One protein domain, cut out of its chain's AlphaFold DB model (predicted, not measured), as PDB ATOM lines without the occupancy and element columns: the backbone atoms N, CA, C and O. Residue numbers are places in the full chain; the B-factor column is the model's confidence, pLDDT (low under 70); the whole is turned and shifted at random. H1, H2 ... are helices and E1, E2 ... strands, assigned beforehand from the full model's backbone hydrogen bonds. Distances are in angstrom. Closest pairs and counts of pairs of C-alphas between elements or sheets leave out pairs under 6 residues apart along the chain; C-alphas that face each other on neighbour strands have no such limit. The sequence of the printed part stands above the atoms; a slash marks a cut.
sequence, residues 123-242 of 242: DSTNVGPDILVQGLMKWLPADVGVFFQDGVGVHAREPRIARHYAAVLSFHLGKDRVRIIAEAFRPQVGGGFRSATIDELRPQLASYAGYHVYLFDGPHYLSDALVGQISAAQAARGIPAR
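What this domain is: This is residues 123 to 242 of the 242 residues of an uncharacterized protein of Acidobacteria bacterium (UniProt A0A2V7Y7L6). A small, twisted sheet of three parallel strands, E1, E2 and E5, has the longest helix, H2, packed along one face, with H1 touching H2 on one hand and H3 touching its first residues on the other. E2 runs on past the sheet into the small hairpin of E3 and E4, while H5 touches H3 far from H1, and a tail follows H5. The printed part has 120 residues, with five named helices and five named strands in the order H1 E1 H2 E2 E3 E4 H3 E5 H4 H5, mixed in class. It is compact, with a radius of gyration of the C-alphas of 14.9 A and spans of 43 by 39 by 23 A.

Where its parts are: Begin at C-alpha 144, at (136.128, 141.937, 181.067), where E1, residues 144 to 149, sets out for 15.9 A. Beside it is E2, residues 178 to 183, also 15.9 A, and beside E2 is E5, residues 213 to 216, 9.7 A. Find H2, residues 159 to 173, from C-alpha 159 at (157.080, 132.120, 172.715), running 20.6 A. H1 is residues 129 to 137, 12.2 A, and H3 is residues 198 to 207, 14.2 A. E3, residues 185 to 187, E4, residues 193 to 195, and H4, residues 218 to 221, are short. H5, residues 224 to 235, runs 16.6 A to C-alpha 235 at (155.910, 117.660, 187.468).

How they stand to each other: In the sheet, order E1, E2, E5, look for N 179 and O 146, 2.9 A apart, and N 214 and O 180, 2.8 A apart, both within hydrogen-bond range. The sheet is only just strongly twisted, with C-alphas up to 4.1 A off its best plane. H2 is on one face, two layers, at a height over the sheet of 9.1 A; it lies over E2 and runs along the strands, at 17 degrees to E2 on the local plane. E1, H2 and E2 form a strand-helix-strand unit, two parallel neighbour strands with a helix between, with a right-handed crossover. H3 only grazes the sheet, with residues 201 to 205. H1 and H2 touch, closest at the C-alphas of Pro 129 and Tyr 165, 4.8 A, the same way at a shallow tilt of 34 degrees, only just short of steep. With residues 159 to 163 alone, H2 touches H3, closest at the C-alphas of Pro 159 and Gln 204, 5.1 A. H3 and H5 touch at a steep tilt of 42 degrees, closest at the C-alphas of Ile 198 and Leu 226, 6.8 A. E2 runs on into E3 at 53 degrees; in the antiparallel hairpin of E3 and E4, N 186 and O 194 are 2.8 A apart. The closest C-alphas of E4 and H4 are those of Ser 195 and Tyr 221, 4.5 A; H4 and H5 are apart. Every O i to N i+4 pair is within hydrogen-bond range in H1, H2 and H5, 4 of 6 are in H3, and H4 is too short for such a pair.

The domain as a whole: The C-alphas farthest apart are those of Lys 138 and Ala 225, 43.2 A. The printed part has no cut and no long link. Mean pLDDT of the printed part is 89.4; look for values under 70 at residues 218 to 219 and 236 to 242, the latter ending at the chain's last residue.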
ATOM      1  N   ASP A 123     147.199 139.611 167.911       96.44
ATOM      2  CA  ASP A 123     147.796 140.621 167.036       96.44
ATOM      3  C   ASP A 123     148.048 140.002 165.658       96.44
ATOM      4  O   ASP A 123     148.990 139.221 165.497       96.44
ATOM      5  N   SER A 124     147.162 140.310 164.709       92.25
ATOM      6  CA  SER A 124     147.179 139.841 163.315       92.25
ATOM      7  C   SER A 124     148.253 140.524 162.461       92.25
ATOM      8  O   SER A 124     148.694 139.978 161.451       92.25
ATOM      9  N   THR A 125     148.670 141.731 162.854       92.69
ATOM     10  CA  THR A 125     149.482 142.647 162.034       92.69
ATOM     11  C   THR A 125     150.822 142.997 162.674       92.69
ATOM     12  O   THR A 125     151.603 143.744 162.089       92.69
ATOM     13  N   ASN A 126     151.124 142.412 163.835       93.12
ATOM     14  CA  ASN A 126     152.340 142.645 164.612       93.12
ATOM     15  C   ASN A 126     152.542 144.128 164.956       93.12
ATOM     16  O   ASN A 126     153.662 144.637 164.900       93.12
ATOM     17  N   VAL A 127     151.463 144.824 165.332       96.12
ATOM     18  CA  VAL A 127     151.536 146.227 165.782       96.12
ATOM     19  C   VAL A 127     152.354 146.385 167.063       96.12
ATOM     20  O   VAL A 127     152.831 147.476 167.367       96.12
ATOM     21  N   GLY A 128     152.536 145.304 167.817       97.44
ATOM     22  CA  GLY A 128     153.285 145.311 169.064       97.44
ATOM     23  C   GLY A 128     152.375 145.381 170.292       97.44
ATOM     24  O   GLY A 128     151.215 145.796 170.215       97.44
ATOM     25  N   PRO A 129     152.898 144.984 171.460       97.94
ATOM     26  CA  PRO A 129     152.091 144.811 172.661       97.94
ATOM     27  C   PRO A 129     151.547 146.128 173.227       97.94
ATOM     28  O   PRO A 129     150.408 146.160 173.694       97.94
ATOM     29  N   ASP A 130     152.322 147.214 173.149       98.06
ATOM     30  CA  ASP A 130     151.906 148.539 173.618       98.06
ATOM     31  C   ASP A 130     150.752 149.098 172.781       98.06
ATOM     32  O   ASP A 130     149.755 149.566 173.328       98.06
ATOM     33  N   ILE A 131     150.846 149.000 171.450       97.75
ATOM     34  CA  ILE A 131     149.789 149.477 170.550       97.75
ATOM     35  C   ILE A 131     148.523 148.636 170.733       97.75
ATOM     36  O   ILE A 131     147.428 149.193 170.837       97.75
ATOM     37  N   LEU A 132     148.669 147.310 170.841       98.00
ATOM     38  CA  LEU A 132     147.548 146.403 171.078       98.00
ATOM     39  C   LEU A 132     146.788 146.775 172.359       98.00
ATOM     40  O   LEU A 132     145.573 146.980 172.321       98.00
ATOM     41  N   VAL A 133     147.487 146.904 173.493       98.06
ATOM     42  CA  VAL A 133     146.819 147.186 174.771       98.06
ATOM     43  C   VAL A 133     146.228 148.593 174.820       98.06
ATOM     44  O   VAL A 133     145.121 148.767 175.326       98.06
ATOM     45  N   GLN A 134     146.902 149.589 174.235       97.31
ATOM     46  CA  GLN A 134     146.360 150.944 174.110       97.31
ATOM     47  C   GLN A 134     145.075 150.960 173.278       97.31
ATOM     48  O   GLN A 134     144.160 151.723 173.586       97.31
ATOM     49  N   GLY A 135     144.984 150.120 172.243       96.44
ATOM     50  CA  GLY A 135     143.761 149.921 171.470       96.44
ATOM     51  C   GLY A 135     142.619 149.374 172.325       96.44
ATOM     52  O   GLY A 135     141.533 149.951 172.336       96.44
ATOM     53  N   LEU A 136     142.880 148.312 173.096       97.56
ATOM     54  CA  LEU A 136     141.885 147.695 173.984       97.56
ATOM     55  C   LEU A 136     141.398 148.660 175.070       97.56
ATOM     56  O   LEU A 136     140.197 148.772 175.300       97.56
ATOM     57  N   MET A 137     142.307 149.391 175.719       97.12
ATOM     58  CA  MET A 137     141.975 150.297 176.828       97.12
ATOM     59  C   MET A 137     141.020 151.432 176.439       97.12
ATOM     60  O   MET A 137     140.404 152.030 177.319       97.12
ATOM     61  N   LYS A 138     140.874 151.736 175.144       96.25
ATOM     62  CA  LYS A 138     139.940 152.765 174.666       96.25
ATOM     63  C   LYS A 138     138.474 152.367 174.821       96.25
ATOM     64  O   LYS A 138     137.628 153.254 174.854       96.25
ATOM     65  N   TRP A 139     138.163 151.071 174.874       96.69
ATOM     66  CA  TRP A 139     136.774 150.606 174.799       96.69
ATOM     67  C   TRP A 139     136.459 149.361 175.642       96.69
ATOM     68  O   TRP A 139     135.300 149.162 176.000       96.69
ATOM     69  N   LEU A 140     137.446 148.520 175.973       97.62
ATOM     70  CA  LEU A 140     137.222 147.274 176.705       97.62
ATOM     71  C   LEU A 140     136.730 147.561 178.137       97.62
ATOM     72  O   LEU A 140     137.453 148.215 178.896       97.62
ATOM     73  N   PRO A 141     135.560 147.039 178.559       97.44
ATOM     74  CA  PRO A 141     135.086 147.232 179.926       97.44
ATOM     75  C   PRO A 141     136.085 146.714 180.970       97.44
ATOM     76  O   PRO A 141     136.716 145.670 180.791       97.44
ATOM     77  N   ALA A 142     136.226 147.441 182.081       96.25
ATOM     78  CA  ALA A 142     137.237 147.175 183.111       96.25
ATOM     79  C   ALA A 142     137.052 145.837 183.856       96.25
ATOM     80  O   ALA A 142     137.974 145.374 184.523       96.25
ATOM     81  N   ASP A 143     135.884 145.211 183.735       96.88
ATOM     82  CA  ASP A 143     135.523 143.926 184.337       96.88
ATOM     83  C   ASP A 143     135.574 142.744 183.347       96.88
ATOM     84  O   ASP A 143     135.292 141.608 183.728       96.88
ATOM     85  N   VAL A 144     135.951 142.985 182.087       98.50
ATOM     86  CA  VAL A 144     136.128 141.937 181.067       98.50
ATOM     87  C   VAL A 144     137.579 141.465 181.050       98.50
ATOM     88  O   VAL A 144     138.501 142.279 180.971       98.50
ATOM     89  N   GLY A 145     137.791 140.153 181.122       98.50
ATOM     90  CA  GLY A 145     139.093 139.515 180.958       98.50
ATOM     91  C   GLY A 145     139.461 139.273 179.492       98.50
ATOM     92  O   GLY A 145     138.608 139.221 178.607       98.50
ATOM     93  N   VAL A 146     140.753 139.098 179.237       98.44
ATOM     94  CA  VAL A 146     141.335 138.843 177.920       98.44
ATOM     95  C   VAL A 146     142.042 137.494 177.926       98.44
ATOM     96  O   VAL A 146     142.979 137.262 178.695       98.44
ATOM     97  N   PHE A 147     141.614 136.619 177.024       98.44
ATOM     98  CA  PHE A 147     142.415 135.511 176.539       98.44
ATOM     99  C   PHE A 147     143.290 136.007 175.388       98.44
ATOM    100  O   PHE A 147     142.792 136.327 174.313       98.44
ATOM    101  N   PHE A 148     144.595 136.097 175.614       98.25
ATOM    102  CA  PHE A 148     145.549 136.452 174.571       98.25
ATOM    103  C   PHE A 148     145.995 135.198 173.817       98.25
ATOM    104  O   PHE A 148     146.588 134.308 174.432       98.25
ATOM    105  N   GLN A 149     145.738 135.130 172.509       97.81
ATOM    106  CA  GLN A 149     146.242 134.048 171.661       97.81
ATOM    107  C   GLN A 149     147.701 134.296 171.284       97.81
ATOM    108  O   GLN A 149     148.087 135.364 170.787       97.81
ATOM    109  N   ASP A 150     148.539 133.300 171.539       96.94
ATOM    110  CA  ASP A 150     149.982 133.475 171.501       96.94
ATOM    111  C   ASP A 150     150.590 133.517 170.094       96.94
ATOM    112  O   ASP A 150     151.704 134.037 169.946       96.94
ATOM    113  N   GLY A 151     149.856 133.087 169.063       96.19
ATOM    114  CA  GLY A 151     150.285 133.113 167.663       96.19
ATOM    115  C   GLY A 151     151.480 132.203 167.364       96.19
ATOM    116  O   GLY A 151     152.111 132.334 166.311       96.19
ATOM    117  N   VAL A 152     151.853 131.320 168.296       96.50
ATOM    118  CA  VAL A 152     153.002 130.418 168.136       96.50
ATOM    119  C   VAL A 152     152.655 129.274 167.188       96.50
ATOM    120  O   VAL A 152     153.508 128.828 166.414       96.50
ATOM    121  N   GLY A 153     151.412 128.798 167.222       92.50
ATOM    122  CA  GLY A 153     150.944 127.680 166.413       92.50
ATOM    123  C   GLY A 153     150.751 128.019 164.943       92.50
ATOM    124  O   GLY A 153     150.886 127.136 164.098       92.50
ATOM    125  N   VAL A 154     150.545 129.294 164.620       91.94
ATOM    126  CA  VAL A 154     150.574 129.814 163.240       91.94
ATOM    127  C   VAL A 154     151.948 130.350 162.812       91.94
ATOM    128  O   VAL A 154     152.077 130.906 161.726       91.94
ATOM    129  N   HIS A 155     152.987 130.192 163.642       91.56
ATOM    130  CA  HIS A 155     154.326 130.761 163.421       91.56
ATOM    131  C   HIS A 155     154.357 132.289 163.232       91.56
ATOM    132  O   HIS A 155     155.319 132.826 162.685       91.56
ATOM    133  N   ALA A 156     153.351 133.008 163.734       92.62
ATOM    134  CA  ALA A 156     153.365 134.467 163.743       92.62
ATOM    135  C   ALA A 156     154.362 135.010 164.778       92.62
ATOM    136  O   ALA A 156     154.925 136.088 164.587       92.62
ATOM    137  N   ARG A 157     154.581 134.283 165.887       94.50
ATOM    138  CA  ARG A 157     155.430 134.731 167.003       94.50
ATOM    139  C   ARG A 157     156.254 133.601 167.619       94.50
ATOM    140  O   ARG A 157     155.861 132.439 167.643       94.50
ATOM    141  N   GLU A 158     157.396 133.974 168.194       95.81
ATOM    142  CA  GLU A 158     158.147 133.121 169.121       95.81
ATOM    143  C   GLU A 158     157.538 133.187 170.538       95.81
ATOM    144  O   GLU A 158     157.071 134.257 170.948       95.81
ATOM    145  N   PRO A 159     157.643 132.123 171.361       97.00
ATOM    146  CA  PRO A 159     157.080 132.120 172.715       97.00
ATOM    147  C   PRO A 159     157.553 133.270 173.615       97.00
ATOM    148  O   PRO A 159     156.770 133.839 174.373       97.00
ATOM    149  N   ARG A 160     158.825 133.679 173.521       97.12
ATOM    150  CA  ARG A 160     159.344 134.815 174.308       97.12
ATOM    151  C   ARG A 160     158.657 136.139 173.957       97.12
ATOM    152  O   ARG A 160     158.486 136.987 174.828       97.12
ATOM    153  N   ILE A 161     158.254 136.307 172.695       97.44
ATOM    154  CA  ILE A 161     157.555 137.503 172.226       97.44
ATOM    155  C   ILE A 161     156.116 137.465 172.733       97.44
ATOM    156  O   ILE A 161     155.674 138.424 173.356       97.44
ATOM    157  N   ALA A 162     155.419 136.334 172.606       97.94
ATOM    158  CA  ALA A 162     154.084 136.175 173.185       97.94
ATOM    159  C   ALA A 162     154.063 136.408 174.710       97.94
ATOM    160  O   ALA A 162     153.172 137.077 175.238       97.94
ATOM    161  N   ARG A 163     155.098 135.954 175.430       97.88
ATOM    162  CA  ARG A 163     155.282 136.236 176.862       97.88
ATOM    163  C   ARG A 163     155.429 137.733 177.157       97.88
ATOM    164  O   ARG A 163     154.972 138.187 178.211       97.88
ATOM    165  N   HIS A 164     156.076 138.486 176.270       98.38
ATOM    166  CA  HIS A 164     156.197 139.937 176.390       98.38
ATOM    167  C   HIS A 164     154.842 140.631 176.180       98.38
ATOM    168  O   HIS A 164     154.475 141.471 176.999       98.38
ATOM    169  N   TYR A 165     154.044 140.197 175.196       98.50
ATOM    170  CA  TYR A 165     152.662 140.667 175.029       98.50
ATOM    171  C   TYR A 165     151.818 140.432 176.278       98.50
ATOM    172  O   TYR A 165     151.219 141.370 176.803       98.50
ATOM    173  N   ALA A 166     151.836 139.212 176.819       98.31
ATOM    174  CA  ALA A 166     151.123 138.903 178.054       98.31
ATOM    175  C   ALA A 166     151.589 139.779 179.234       98.31
ATOM    176  O   ALA A 166     150.770 140.169 180.067       98.31
ATOM    177  N   ALA A 167     152.883 140.126 179.305       98.50
ATOM    178  CA  ALA A 167     153.430 141.013 180.337       98.50
ATOM    179  C   ALA A 167     152.827 142.416 180.266       98.50
ATOM    180  O   ALA A 167     152.331 142.917 181.274       98.50
ATOM    181  N   VAL A 168     152.850 143.018 179.077       98.69
ATOM    182  CA  VAL A 168     152.345 144.374 178.831       98.69
ATOM    183  C   VAL A 168     150.830 144.424 179.033       98.69
ATOM    184  O   VAL A 168     150.342 145.265 179.786       98.69
ATOM    185  N   LEU A 169     150.090 143.460 178.475       98.69
ATOM    186  CA  LEU A 169     148.647 143.331 178.700       98.69
ATOM    187  C   LEU A 169     148.326 143.248 180.197       98.69
ATOM    188  O   LEU A 169     147.464 143.969 180.684       98.69
ATOM    189  N   SER A 170     149.053 142.418 180.949       98.44
ATOM    190  CA  SER A 170     148.815 142.245 182.390       98.44
ATOM    191  C   SER A 170     149.176 143.471 183.214       98.44
ATOM    192  O   SER A 170     148.538 143.727 184.233       98.44
ATOM    193  N   PHE A 171     150.210 144.208 182.806       98.38
ATOM    194  CA  PHE A 171     150.619 145.443 183.468       98.38
ATOM    195  C   PHE A 171     149.519 146.506 183.377       98.38
ATOM    196  O   PHE A 171     149.215 147.153 184.374       98.38
ATOM    197  N   HIS A 172     148.887 146.638 182.210       98.44
ATOM    198  CA  HIS A 172     147.861 147.651 181.965       98.44
ATOM    199  C   HIS A 172     146.443 147.221 182.363       98.44
ATOM    200  O   HIS A 172     145.693 148.023 182.913       98.44
ATOM    201  N   LEU A 173     146.053 145.974 182.082       98.12
ATOM    202  CA  LEU A 173     144.690 145.482 182.324       98.12
ATOM    203  C   LEU A 173     144.515 144.867 183.717       98.12
ATOM    204  O   LEU A 173     143.388 144.794 184.206       98.12
ATOM    205  N   GLY A 174     145.611 144.444 184.352       97.44
ATOM    206  CA  GLY A 174     145.626 143.678 185.597       97.44
ATOM    207  C   GLY A 174     145.927 142.195 185.357       97.44
ATOM    208  O   GLY A 174     145.425 141.587 184.412       97.44
ATOM    209  N   LYS A 175     146.742 141.593 186.234       94.25
ATOM    210  CA  LYS A 175     147.222 140.203 186.093       94.25
ATOM    211  C   LYS A 175     146.091 139.176 186.052       94.25
ATOM    212  O   LYS A 175     146.148 138.249 185.254       94.25
ATOM    213  N   ASP A 176     145.046 139.377 186.850       95.06
ATOM    214  CA  ASP A 176     143.914 138.446 186.927       95.06
ATOM    215  C   ASP A 176     142.966 138.553 185.726       95.06
ATOM    216  O   ASP A 176     142.080 137.718 185.565       95.06
ATOM    217  N   ARG A 177     143.155 139.570 184.873       97.06
ATOM    218  CA  ARG A 177     142.365 139.820 183.661       97.06
ATOM    219  C   ARG A 177     143.057 139.349 182.389       97.06
ATOM    220  O   ARG A 177     142.514 139.566 181.314       97.06
ATOM    221  N   VAL A 178     144.224 138.714 182.482       98.31
ATOM    222  CA  VAL A 178     144.964 138.236 181.309       98.31
ATOM    223  C   VAL A 178     145.323 136.768 181.480       98.31
ATOM    224  O   VAL A 178     146.002 136.372 182.426       98.31
ATOM    225  N   ARG A 179     144.874 135.955 180.529       97.88
ATOM    226  CA  ARG A 179     145.183 134.527 180.420       97.88
ATOM    227  C   ARG A 179     145.732 134.260 179.025       97.88
ATOM    228  O   ARG A 179     145.396 134.981 178.088       97.88
ATOM    229  N   ILE A 180     146.587 133.256 178.876       97.69
ATOM    230  CA  ILE A 180     147.212 132.939 177.586       97.69
ATOM    231  C   ILE A 180     146.507 131.732 176.977       97.69
ATOM    232  O   ILE A 180     146.382 130.699 177.634       97.69
ATOM    233  N   ILE A 181     146.097 131.846 175.718       96.06
ATOM    234  CA  ILE A 181     145.797 130.698 174.867       96.06
ATOM    235  C   ILE A 181     147.093 130.325 174.146       96.06
ATOM    236  O   ILE A 181     147.586 131.065 173.296       96.06
ATOM    237  N   ALA A 182     147.667 129.192 174.536       95.50
ATOM    238  CA  ALA A 182     148.825 128.590 173.903       95.50
ATOM    239  C   ALA A 182     148.366 127.649 172.787       95.50
ATOM    240  O   ALA A 182     147.775 126.595 173.043       95.50
ATOM    241  N   GLU A 183     148.661 128.016 171.544       94.88
ATOM    242  CA  GLU A 183     148.315 127.201 170.383       94.88
ATOM    243  C   GLU A 183     149.176 125.924 170.352       94.88
ATOM    244  O   GLU A 183     150.414 125.956 170.287       94.88
ATOM    245  N   ALA A 184     148.503 124.778 170.409       93.50
ATOM    246  CA  ALA A 184     149.049 123.429 170.483       93.50
ATOM    247  C   ALA A 184     149.119 122.721 169.124       93.50
ATOM    248  O   ALA A 184     149.272 121.501 169.059       93.50
ATOM    249  N   PHE A 185     149.043 123.482 168.039       93.75
ATOM    250  CA  PHE A 185     149.179 123.011 166.665       93.75
ATOM    251  C   PHE A 185     150.341 123.705 165.955       93.75
ATOM    252  O   PHE A 185     150.870 124.693 166.452       93.75
ATOM    253  N   ARG A 186     150.770 123.184 164.806       94.88
ATOM    254  CA  ARG A 186     151.799 123.766 163.930       94.88
ATOM    255  C   ARG A 186     151.394 123.592 162.471       94.88
ATOM    256  O   ARG A 186     150.711 122.607 162.178       94.88
ATOM    257  N   PRO A 187     151.830 124.458 161.544       93.44
ATOM    258  CA  PRO A 187     151.563 124.264 160.129       93.44
ATOM    259  C   PRO A 187     152.160 122.942 159.647       93.44
ATOM    260  O   PRO A 187     153.253 122.533 160.058       93.44
ATOM    261  N   GLN A 188     151.423 122.261 158.781       91.62
ATOM    262  CA  GLN A 188     151.847 121.012 158.168       91.62
ATOM    263  C   GLN A 188     152.307 121.247 156.724       91.62
ATOM    264  O   GLN A 188     151.765 122.077 155.992       91.62
ATOM    265  N   VAL A 189     153.322 120.489 156.295       87.00
ATOM    266  CA  VAL A 189     153.761 120.473 154.893       87.00
ATOM    267  C   VAL A 189     152.605 120.004 154.009       87.00
ATOM    268  O   VAL A 189     152.042 118.939 154.243       87.00
ATOM    269  N   GLY A 190     152.271 120.794 152.988       86.88
ATOM    270  CA  GLY A 190     151.119 120.539 152.117       86.88
ATOM    271  C   GLY A 190     149.823 121.233 152.553       86.88
ATOM    272  O   GLY A 190     148.816 121.083 151.871       86.88
ATOM    273  N   GLY A 191     149.857 122.029 153.628       88.62
ATOM    274  CA  GLY A 191     148.724 122.815 154.115       88.62
ATOM    275  C   GLY A 191     148.069 122.220 155.362       88.62
ATOM    276  O   GLY A 191     148.313 121.075 155.737       88.62
ATOM    277  N   GLY A 192     147.234 123.030 156.012       90.56
ATOM    278  CA  GLY A 192     146.591 122.671 157.275       90.56
ATOM    279  C   GLY A 192     147.558 122.655 158.461       90.56
ATOM    280  O   GLY A 192     148.646 123.238 158.422       90.56
ATOM    281  N   PHE A 193     147.136 121.982 159.530       92.38
ATOM    282  CA  PHE A 193     147.839 121.962 160.805       92.38
ATOM    283  C   PHE A 193     147.983 120.538 161.345       92.38
ATOM    284  O   PHE A 193     147.105 119.695 161.175       92.38
ATOM    285  N   ARG A 194     149.086 120.301 162.053       93.06
ATOM    286  CA  ARG A 194     149.346 119.104 162.861       93.06
ATOM    287  C   ARG A 194     149.401 119.474 164.338       93.06
ATOM    288  O   ARG A 194     149.668 120.625 164.673       93.06
ATOM    289  N   SER A 195     149.283 118.491 165.227       92.50
ATOM    290  CA  SER A 195     149.637 118.687 166.635       92.50
ATOM    291  C   SER A 195     151.082 119.168 166.781       92.50
ATOM    292  O   SER A 195     151.994 118.701 166.084       92.50
ATOM    293  N   ALA A 196     151.301 120.081 167.720       92.38
ATOM    294  CA  ALA A 196     152.632 120.399 168.197       92.38
ATOM    295  C   ALA A 196     153.201 119.194 168.961       92.38
ATOM    296  O   ALA A 196     152.505 118.507 169.709       92.38
ATOM    297  N   THR A 197     154.483 118.925 168.761       92.00
ATOM    298  CA  THR A 197     155.208 117.894 169.505       92.00
ATOM    299  C   THR A 197     155.512 118.377 170.922       92.00
ATOM    300  O   THR A 197     155.500 119.577 171.211       92.00
ATOM    301  N   ILE A 198     155.855 117.455 171.825       89.88
ATOM    302  CA  ILE A 198     156.270 117.830 173.182       89.88
ATOM    303  C   ILE A 198     157.532 118.703 173.194       89.88
ATOM    304  O   ILE A 198     157.662 119.568 174.059       89.88
ATOM    305  N   ASP A 199     158.451 118.514 172.246       92.19
ATOM    306  CA  ASP A 199     159.668 119.325 172.144       92.19
ATOM    307  C   ASP A 199     159.370 120.756 171.678       92.19
ATOM    308  O   ASP A 199     160.095 121.679 172.043       92.19
ATOM    309  N   GLU A 200     158.266 120.968 170.957       94.31
ATOM    310  CA  GLU A 200     157.784 122.297 170.564       94.31
ATOM    311  C   GLU A 200     156.947 122.963 171.666       94.31
ATOM    312  O   GLU A 200     157.092 124.160 171.916       94.31
ATOM    313  N   LEU A 201     156.086 122.201 172.350       92.31
ATOM    314  CA  LEU A 201     155.190 122.715 173.393       92.31
ATOM    315  C   LEU A 201     155.910 123.020 174.706       92.31
ATOM    316  O   LEU A 201     155.617 124.014 175.367       92.31
ATOM    317  N   ARG A 202     156.866 122.183 175.115       91.44
ATOM    318  CA  ARG A 202     157.573 122.351 176.393       91.44
ATOM    319  C   ARG A 202     158.273 123.712 176.526       91.44
ATOM    320  O   ARG A 202     158.081 124.339 177.571       91.44
ATOM    321  N   PRO A 203     159.077 124.199 175.558       92.88
ATOM    322  CA  PRO A 203     159.691 125.526 175.653       92.88
ATOM    323  C   PRO A 203     158.664 126.666 175.555       92.88
ATOM    324  O   PRO A 203     158.837 127.693 176.214       92.88
ATOM    325  N   GLN A 204     157.569 126.477 174.810       94.94
ATOM    326  CA  GLN A 204     156.461 127.435 174.747       94.94
ATOM    327  C   GLN A 204     155.814 127.616 176.126       94.94
ATOM    328  O   GLN A 204     155.831 128.712 176.679       94.94
ATOM    329  N   LEU A 205     155.371 126.522 176.749       93.38
ATOM    330  CA  LEU A 205     154.777 126.542 178.088       93.38
ATOM    331  C   LEU A 205     155.762 127.009 179.167       93.38
ATOM    332  O   LEU A 205     155.368 127.702 180.101       93.38
ATOM    333  N   ALA A 206     157.055 126.683 179.027       92.38
ATOM    334  CA  ALA A 206     158.103 127.202 179.911       92.38
ATOM    335  C   ALA A 206     158.126 128.732 179.939       92.38
ATOM    336  O   ALA A 206     158.271 129.335 181.001       92.38
ATOM    337  N   SER A 207     157.983 129.348 178.763       95.88
ATOM    338  CA  SER A 207     158.045 130.800 178.598       95.88
ATOM    339  C   SER A 207     156.882 131.502 179.300       95.88
ATOM    340  O   SER A 207     157.009 132.663 179.675       95.88
ATOM    341  N   TYR A 208     155.770 130.799 179.524       95.19
ATOM    342  CA  TYR A 208     154.542 131.331 180.118       95.19
ATOM    343  C   TYR A 208     154.409 131.062 181.619       95.19
ATOM    344  O   TYR A 208     153.344 131.290 182.190       95.19
ATOM    345  N   ALA A 209     155.477 130.611 182.285       90.25
ATOM    346  CA  ALA A 209     155.468 130.409 183.730       90.25
ATOM    347  C   ALA A 209     154.966 131.663 184.478       90.25
ATOM    348  O   ALA A 209     155.410 132.787 184.221       90.25
ATOM    349  N   GLY A 210     154.033 131.450 185.410       89.38
ATOM    350  CA  GLY A 210     153.368 132.515 186.168       89.38
ATOM    351  C   GLY A 210     152.063 133.035 185.553       89.38
ATOM    352  O   GLY A 210     151.433 133.889 186.172       89.38
ATOM    353  N   TYR A 211     151.642 132.525 184.391       92.94
ATOM    354  CA  TYR A 211     150.314 132.768 183.818       92.94
ATOM    355  C   TYR A 211     149.400 131.557 183.929       92.94
ATOM    356  O   TYR A 211     149.858 130.417 183.927       92.94
ATOM    357  N   HIS A 212     148.094 131.821 183.916       92.31
ATOM    358  CA  HIS A 212     147.103 130.812 183.562       92.31
ATOM    359  C   HIS A 212     147.140 130.589 182.048       92.31
ATOM    360  O   HIS A 212     146.934 131.530 181.273       92.31
ATOM    361  N   VAL A 213     147.422 129.352 181.640       92.88
ATOM    362  CA  VAL A 213     147.608 128.966 180.237       92.88
ATOM    363  C   VAL A 213     146.582 127.911 179.844       92.88
ATOM    364  O   VAL A 213     146.402 126.919 180.545       92.88
ATOM    365  N   TYR A 214     145.957 128.120 178.693       92.19
ATOM    366  CA  TYR A 214     144.975 127.241 178.074       92.19
ATOM    367  C   TYR A 214     145.563 126.702 176.784       92.19
ATOM    368  O   TYR A 214     146.074 127.476 175.983       92.19
ATOM    369  N   LEU A 215     145.511 125.393 176.576       89.94
ATOM    370  CA  LEU A 215     145.986 124.792 175.334       89.94
ATOM    371  C   LEU A 215     144.852 124.748 174.311       89.94
ATOM    372  O   LEU A 215     143.768 124.256 174.621       89.94
ATOM    373  N   PHE A 216     145.119 125.225 173.100       86.06
ATOM    374  CA  PHE A 216     144.140 125.280 172.016       86.06
ATOM    375  C   PHE A 216     144.661 124.571 170.756       86.06
ATOM    376  O   PHE A 216     145.784 124.822 170.344       86.06
ATOM    377  N   ASP A 217     143.941 123.683 170.076       78.19
ATOM    378  CA  ASP A 217     142.597 123.155 170.329       78.19
ATOM    379  C   ASP A 217     142.678 121.689 170.800       78.19
ATOM    380  O   ASP A 217     143.285 120.843 170.139       78.19
ATOM    381  N   GLY A 218     142.110 121.392 171.970       66.94
ATOM    382  CA  GLY A 218     142.305 120.129 172.686       66.94
ATOM    383  C   GLY A 218     141.866 118.883 171.909       66.94
ATOM    384  O   GLY A 218     142.709 118.029 171.641       66.94
ATOM    385  N   PRO A 219     140.588 118.765 171.508       69.31
ATOM    386  CA  PRO A 219     140.077 117.582 170.814       69.31
ATOM    387  C   PRO A 219     140.796 117.263 169.499       69.31
ATOM    388  O   PRO A 219     140.890 116.097 169.124       69.31
ATOM    389  N   HIS A 220     141.305 118.286 168.808       74.69
ATOM    390  CA  HIS A 220     141.973 118.124 167.520       74.69
ATOM    391  C   HIS A 220     143.479 117.891 167.652       74.69
ATOM    392  O   HIS A 220     144.040 117.105 166.890       74.69
ATOM    393  N   TYR A 221     144.139 118.551 168.610       76.44
ATOM    394  CA  TYR A 221     145.601 118.609 168.643       76.44
ATOM    395  C   TYR A 221     146.244 118.041 169.912       76.44
ATOM    396  O   TYR A 221     147.456 117.814 169.911       76.44
ATOM    397  N   LEU A 222     145.478 117.730 170.961       76.69
ATOM    398  CA  LEU A 222     145.981 117.140 172.206       76.69
ATOM    399  C   LEU A 222     145.511 115.690 172.362       76.69
ATOM    400  O   LEU A 222     144.433 115.412 172.878       76.69
ATOM    401  N   SER A 223     146.360 114.742 171.968       78.62
ATOM    402  CA  SER A 223     146.128 113.331 172.296       78.62
ATOM    403  C   SER A 223     146.369 113.049 173.784       78.62
ATOM    404  O   SER A 223     147.198 113.710 174.415       78.62
ATOM    405  N   ASP A 224     145.739 112.000 174.325       78.12
ATOM    406  CA  ASP A 224     145.978 111.523 175.701       78.12
ATOM    407  C   ASP A 224     147.480 111.317 175.987       78.12
ATOM    408  O   ASP A 224     147.978 111.645 177.066       78.12
ATOM    409  N   ALA A 225     148.231 110.824 174.994       79.88
ATOM    410  CA  ALA A 225     149.675 110.638 175.095       79.88
ATOM    411  C   ALA A 225     150.422 111.973 175.253       79.88
ATOM    412  O   ALA A 225     151.308 112.086 176.104       79.88
ATOM    413  N   LEU A 226     150.052 112.993 174.473       80.00
ATOM    414  CA  LEU A 226     150.657 114.322 174.560       80.00
ATOM    415  C   LEU A 226     150.320 115.004 175.894       80.00
ATOM    416  O   LEU A 226     151.205 115.580 176.525       80.00
ATOM    417  N   VAL A 227     149.080 114.872 176.379       79.62
ATOM    418  CA  VAL A 227     148.667 115.363 177.706       79.62
ATOM    419  C   VAL A 227     149.491 114.710 178.822       79.62
ATOM    420  O   VAL A 227     149.979 115.403 179.722       79.62
ATOM    421  N   GLY A 228     149.720 113.396 178.739       76.88
ATOM    422  CA  GLY A 228     150.581 112.675 179.678       76.88
ATOM    423  C   GLY A 228     152.030 113.181 179.666       76.88
ATOM    424  O   GLY A 228     152.623 113.394 180.725       76.88
ATOM    425  N   GLN A 229     152.585 113.446 178.480       80.50
ATOM    426  CA  GLN A 229     153.936 113.998 178.326       80.50
ATOM    427  C   GLN A 229     154.063 115.419 178.896       80.50
ATOM    428  O   GLN A 229     155.056 115.727 179.558       80.50
ATOM    429  N   ILE A 230     153.056 116.274 178.685       80.19
ATOM    430  CA  ILE A 230     153.003 117.631 179.256       80.19
ATOM    431  C   ILE A 230     152.980 117.556 180.784       80.19
ATOM    432  O   ILE A 230     153.792 118.212 181.442       80.19
ATOM    433  N   SER A 231     152.107 116.715 181.344       79.81
ATOM    434  CA  SER A 231     151.956 116.554 182.794       79.81
ATOM    435  C   SER A 231     153.253 116.070 183.452       79.81
ATOM    436  O   SER A 231     153.688 116.631 184.460       79.81
ATOM    437  N   ALA A 232     153.931 115.087 182.851       78.00
ATOM    438  CA  ALA A 232     155.224 114.604 183.335       78.00
ATOM    439  C   ALA A 232     156.312 115.694 183.280       78.00
ATOM    440  O   ALA A 232     157.083 115.860 184.229       78.00
ATOM    441  N   ALA A 233     156.352 116.478 182.197       74.62
ATOM    442  CA  ALA A 233     157.314 117.567 182.039       74.62
ATOM    443  C   ALA A 233     157.093 118.715 183.044       74.62
ATOM    444  O   ALA A 233     158.063 119.333 183.489       74.62
ATOM    445  N   GLN A 234     155.841 119.003 183.414       71.56
ATOM    446  CA  GLN A 234     155.503 119.999 184.438       71.56
ATOM    447  C   GLN A 234     155.877 119.516 185.845       71.56
ATOM    448  O   GLN A 234     156.518 120.258 186.593       71.56
ATOM    449  N   ALA A 235     155.564 118.259 186.178       71.31
ATOM    450  CA  ALA A 235     155.910 117.660 187.468       71.31
ATOM    451  C   ALA A 235     157.429 117.654 187.717       71.31
ATOM    452  O   ALA A 235     157.882 118.014 188.803       71.31
ATOM    453  N   ALA A 236     158.229 117.347 186.689       68.94
ATOM    454  CA  ALA A 236     159.693 117.365 186.765       68.94
ATOM    455  C   ALA A 236     160.293 118.758 187.056       68.94
ATOM    456  O   ALA A 236     161.454 118.856 187.447       68.94
ATOM    457  N   ARG A 237     159.524 119.841 186.874       61.41
ATOM    458  CA  ARG A 237     159.958 121.225 187.129       61.41
ATOM    459  C   ARG A 237     159.565 121.765 188.506       61.41
ATOM    460  O   ARG A 237     159.909 122.904 188.807       61.41
ATOM    461  N   GLY A 238     158.848 120.998 189.331       48.19
ATOM    462  CA  GLY A 238     158.389 121.456 190.651       48.19
ATOM    463  C   GLY A 238     157.380 122.612 190.599       48.19
ATOM    464  O   GLY A 238     157.174 123.290 191.603       48.19
ATOM    465  N   ILE A 239     156.758 122.858 189.441       48.00
ATOM    466  CA  ILE A 239     155.711 123.869 189.280       48.00
ATOM    467  C   ILE A 239     154.376 123.167 189.560       48.00
ATOM    468  O   ILE A 239     153.993 122.301 188.771       48.00
ATOM    469  N   PRO A 240     153.670 123.473 190.664       37.09
ATOM    470  CA  PRO A 240     152.350 122.903 190.890       37.09
ATOM    471  C   PRO A 240     151.413 123.343 189.764       37.09
ATOM    472  O   PRO A 240     151.395 124.522 189.402       37.09
ATOM    473  N   ALA A 241     150.641 122.398 189.224       39.88
ATOM    474  CA  ALA A 241     149.518 122.721 188.359       39.88
ATOM    475  C   ALA A 241     148.570 123.640 189.144       39.88
ATOM    476  O   ALA A 241     148.126 123.285 190.238       39.88
ATOM    477  N   ARG A 242     148.348 124.849 188.636       39.62
ATOM    478  CA  ARG A 242     147.329 125.776 189.121       39.62
ATOM    479  C   ARG A 242     146.394 126.097 187.977       39.62
ATOM    480  O   ARG A 242     146.917 126.336 186.866       39.62
TER     481      ARG A 242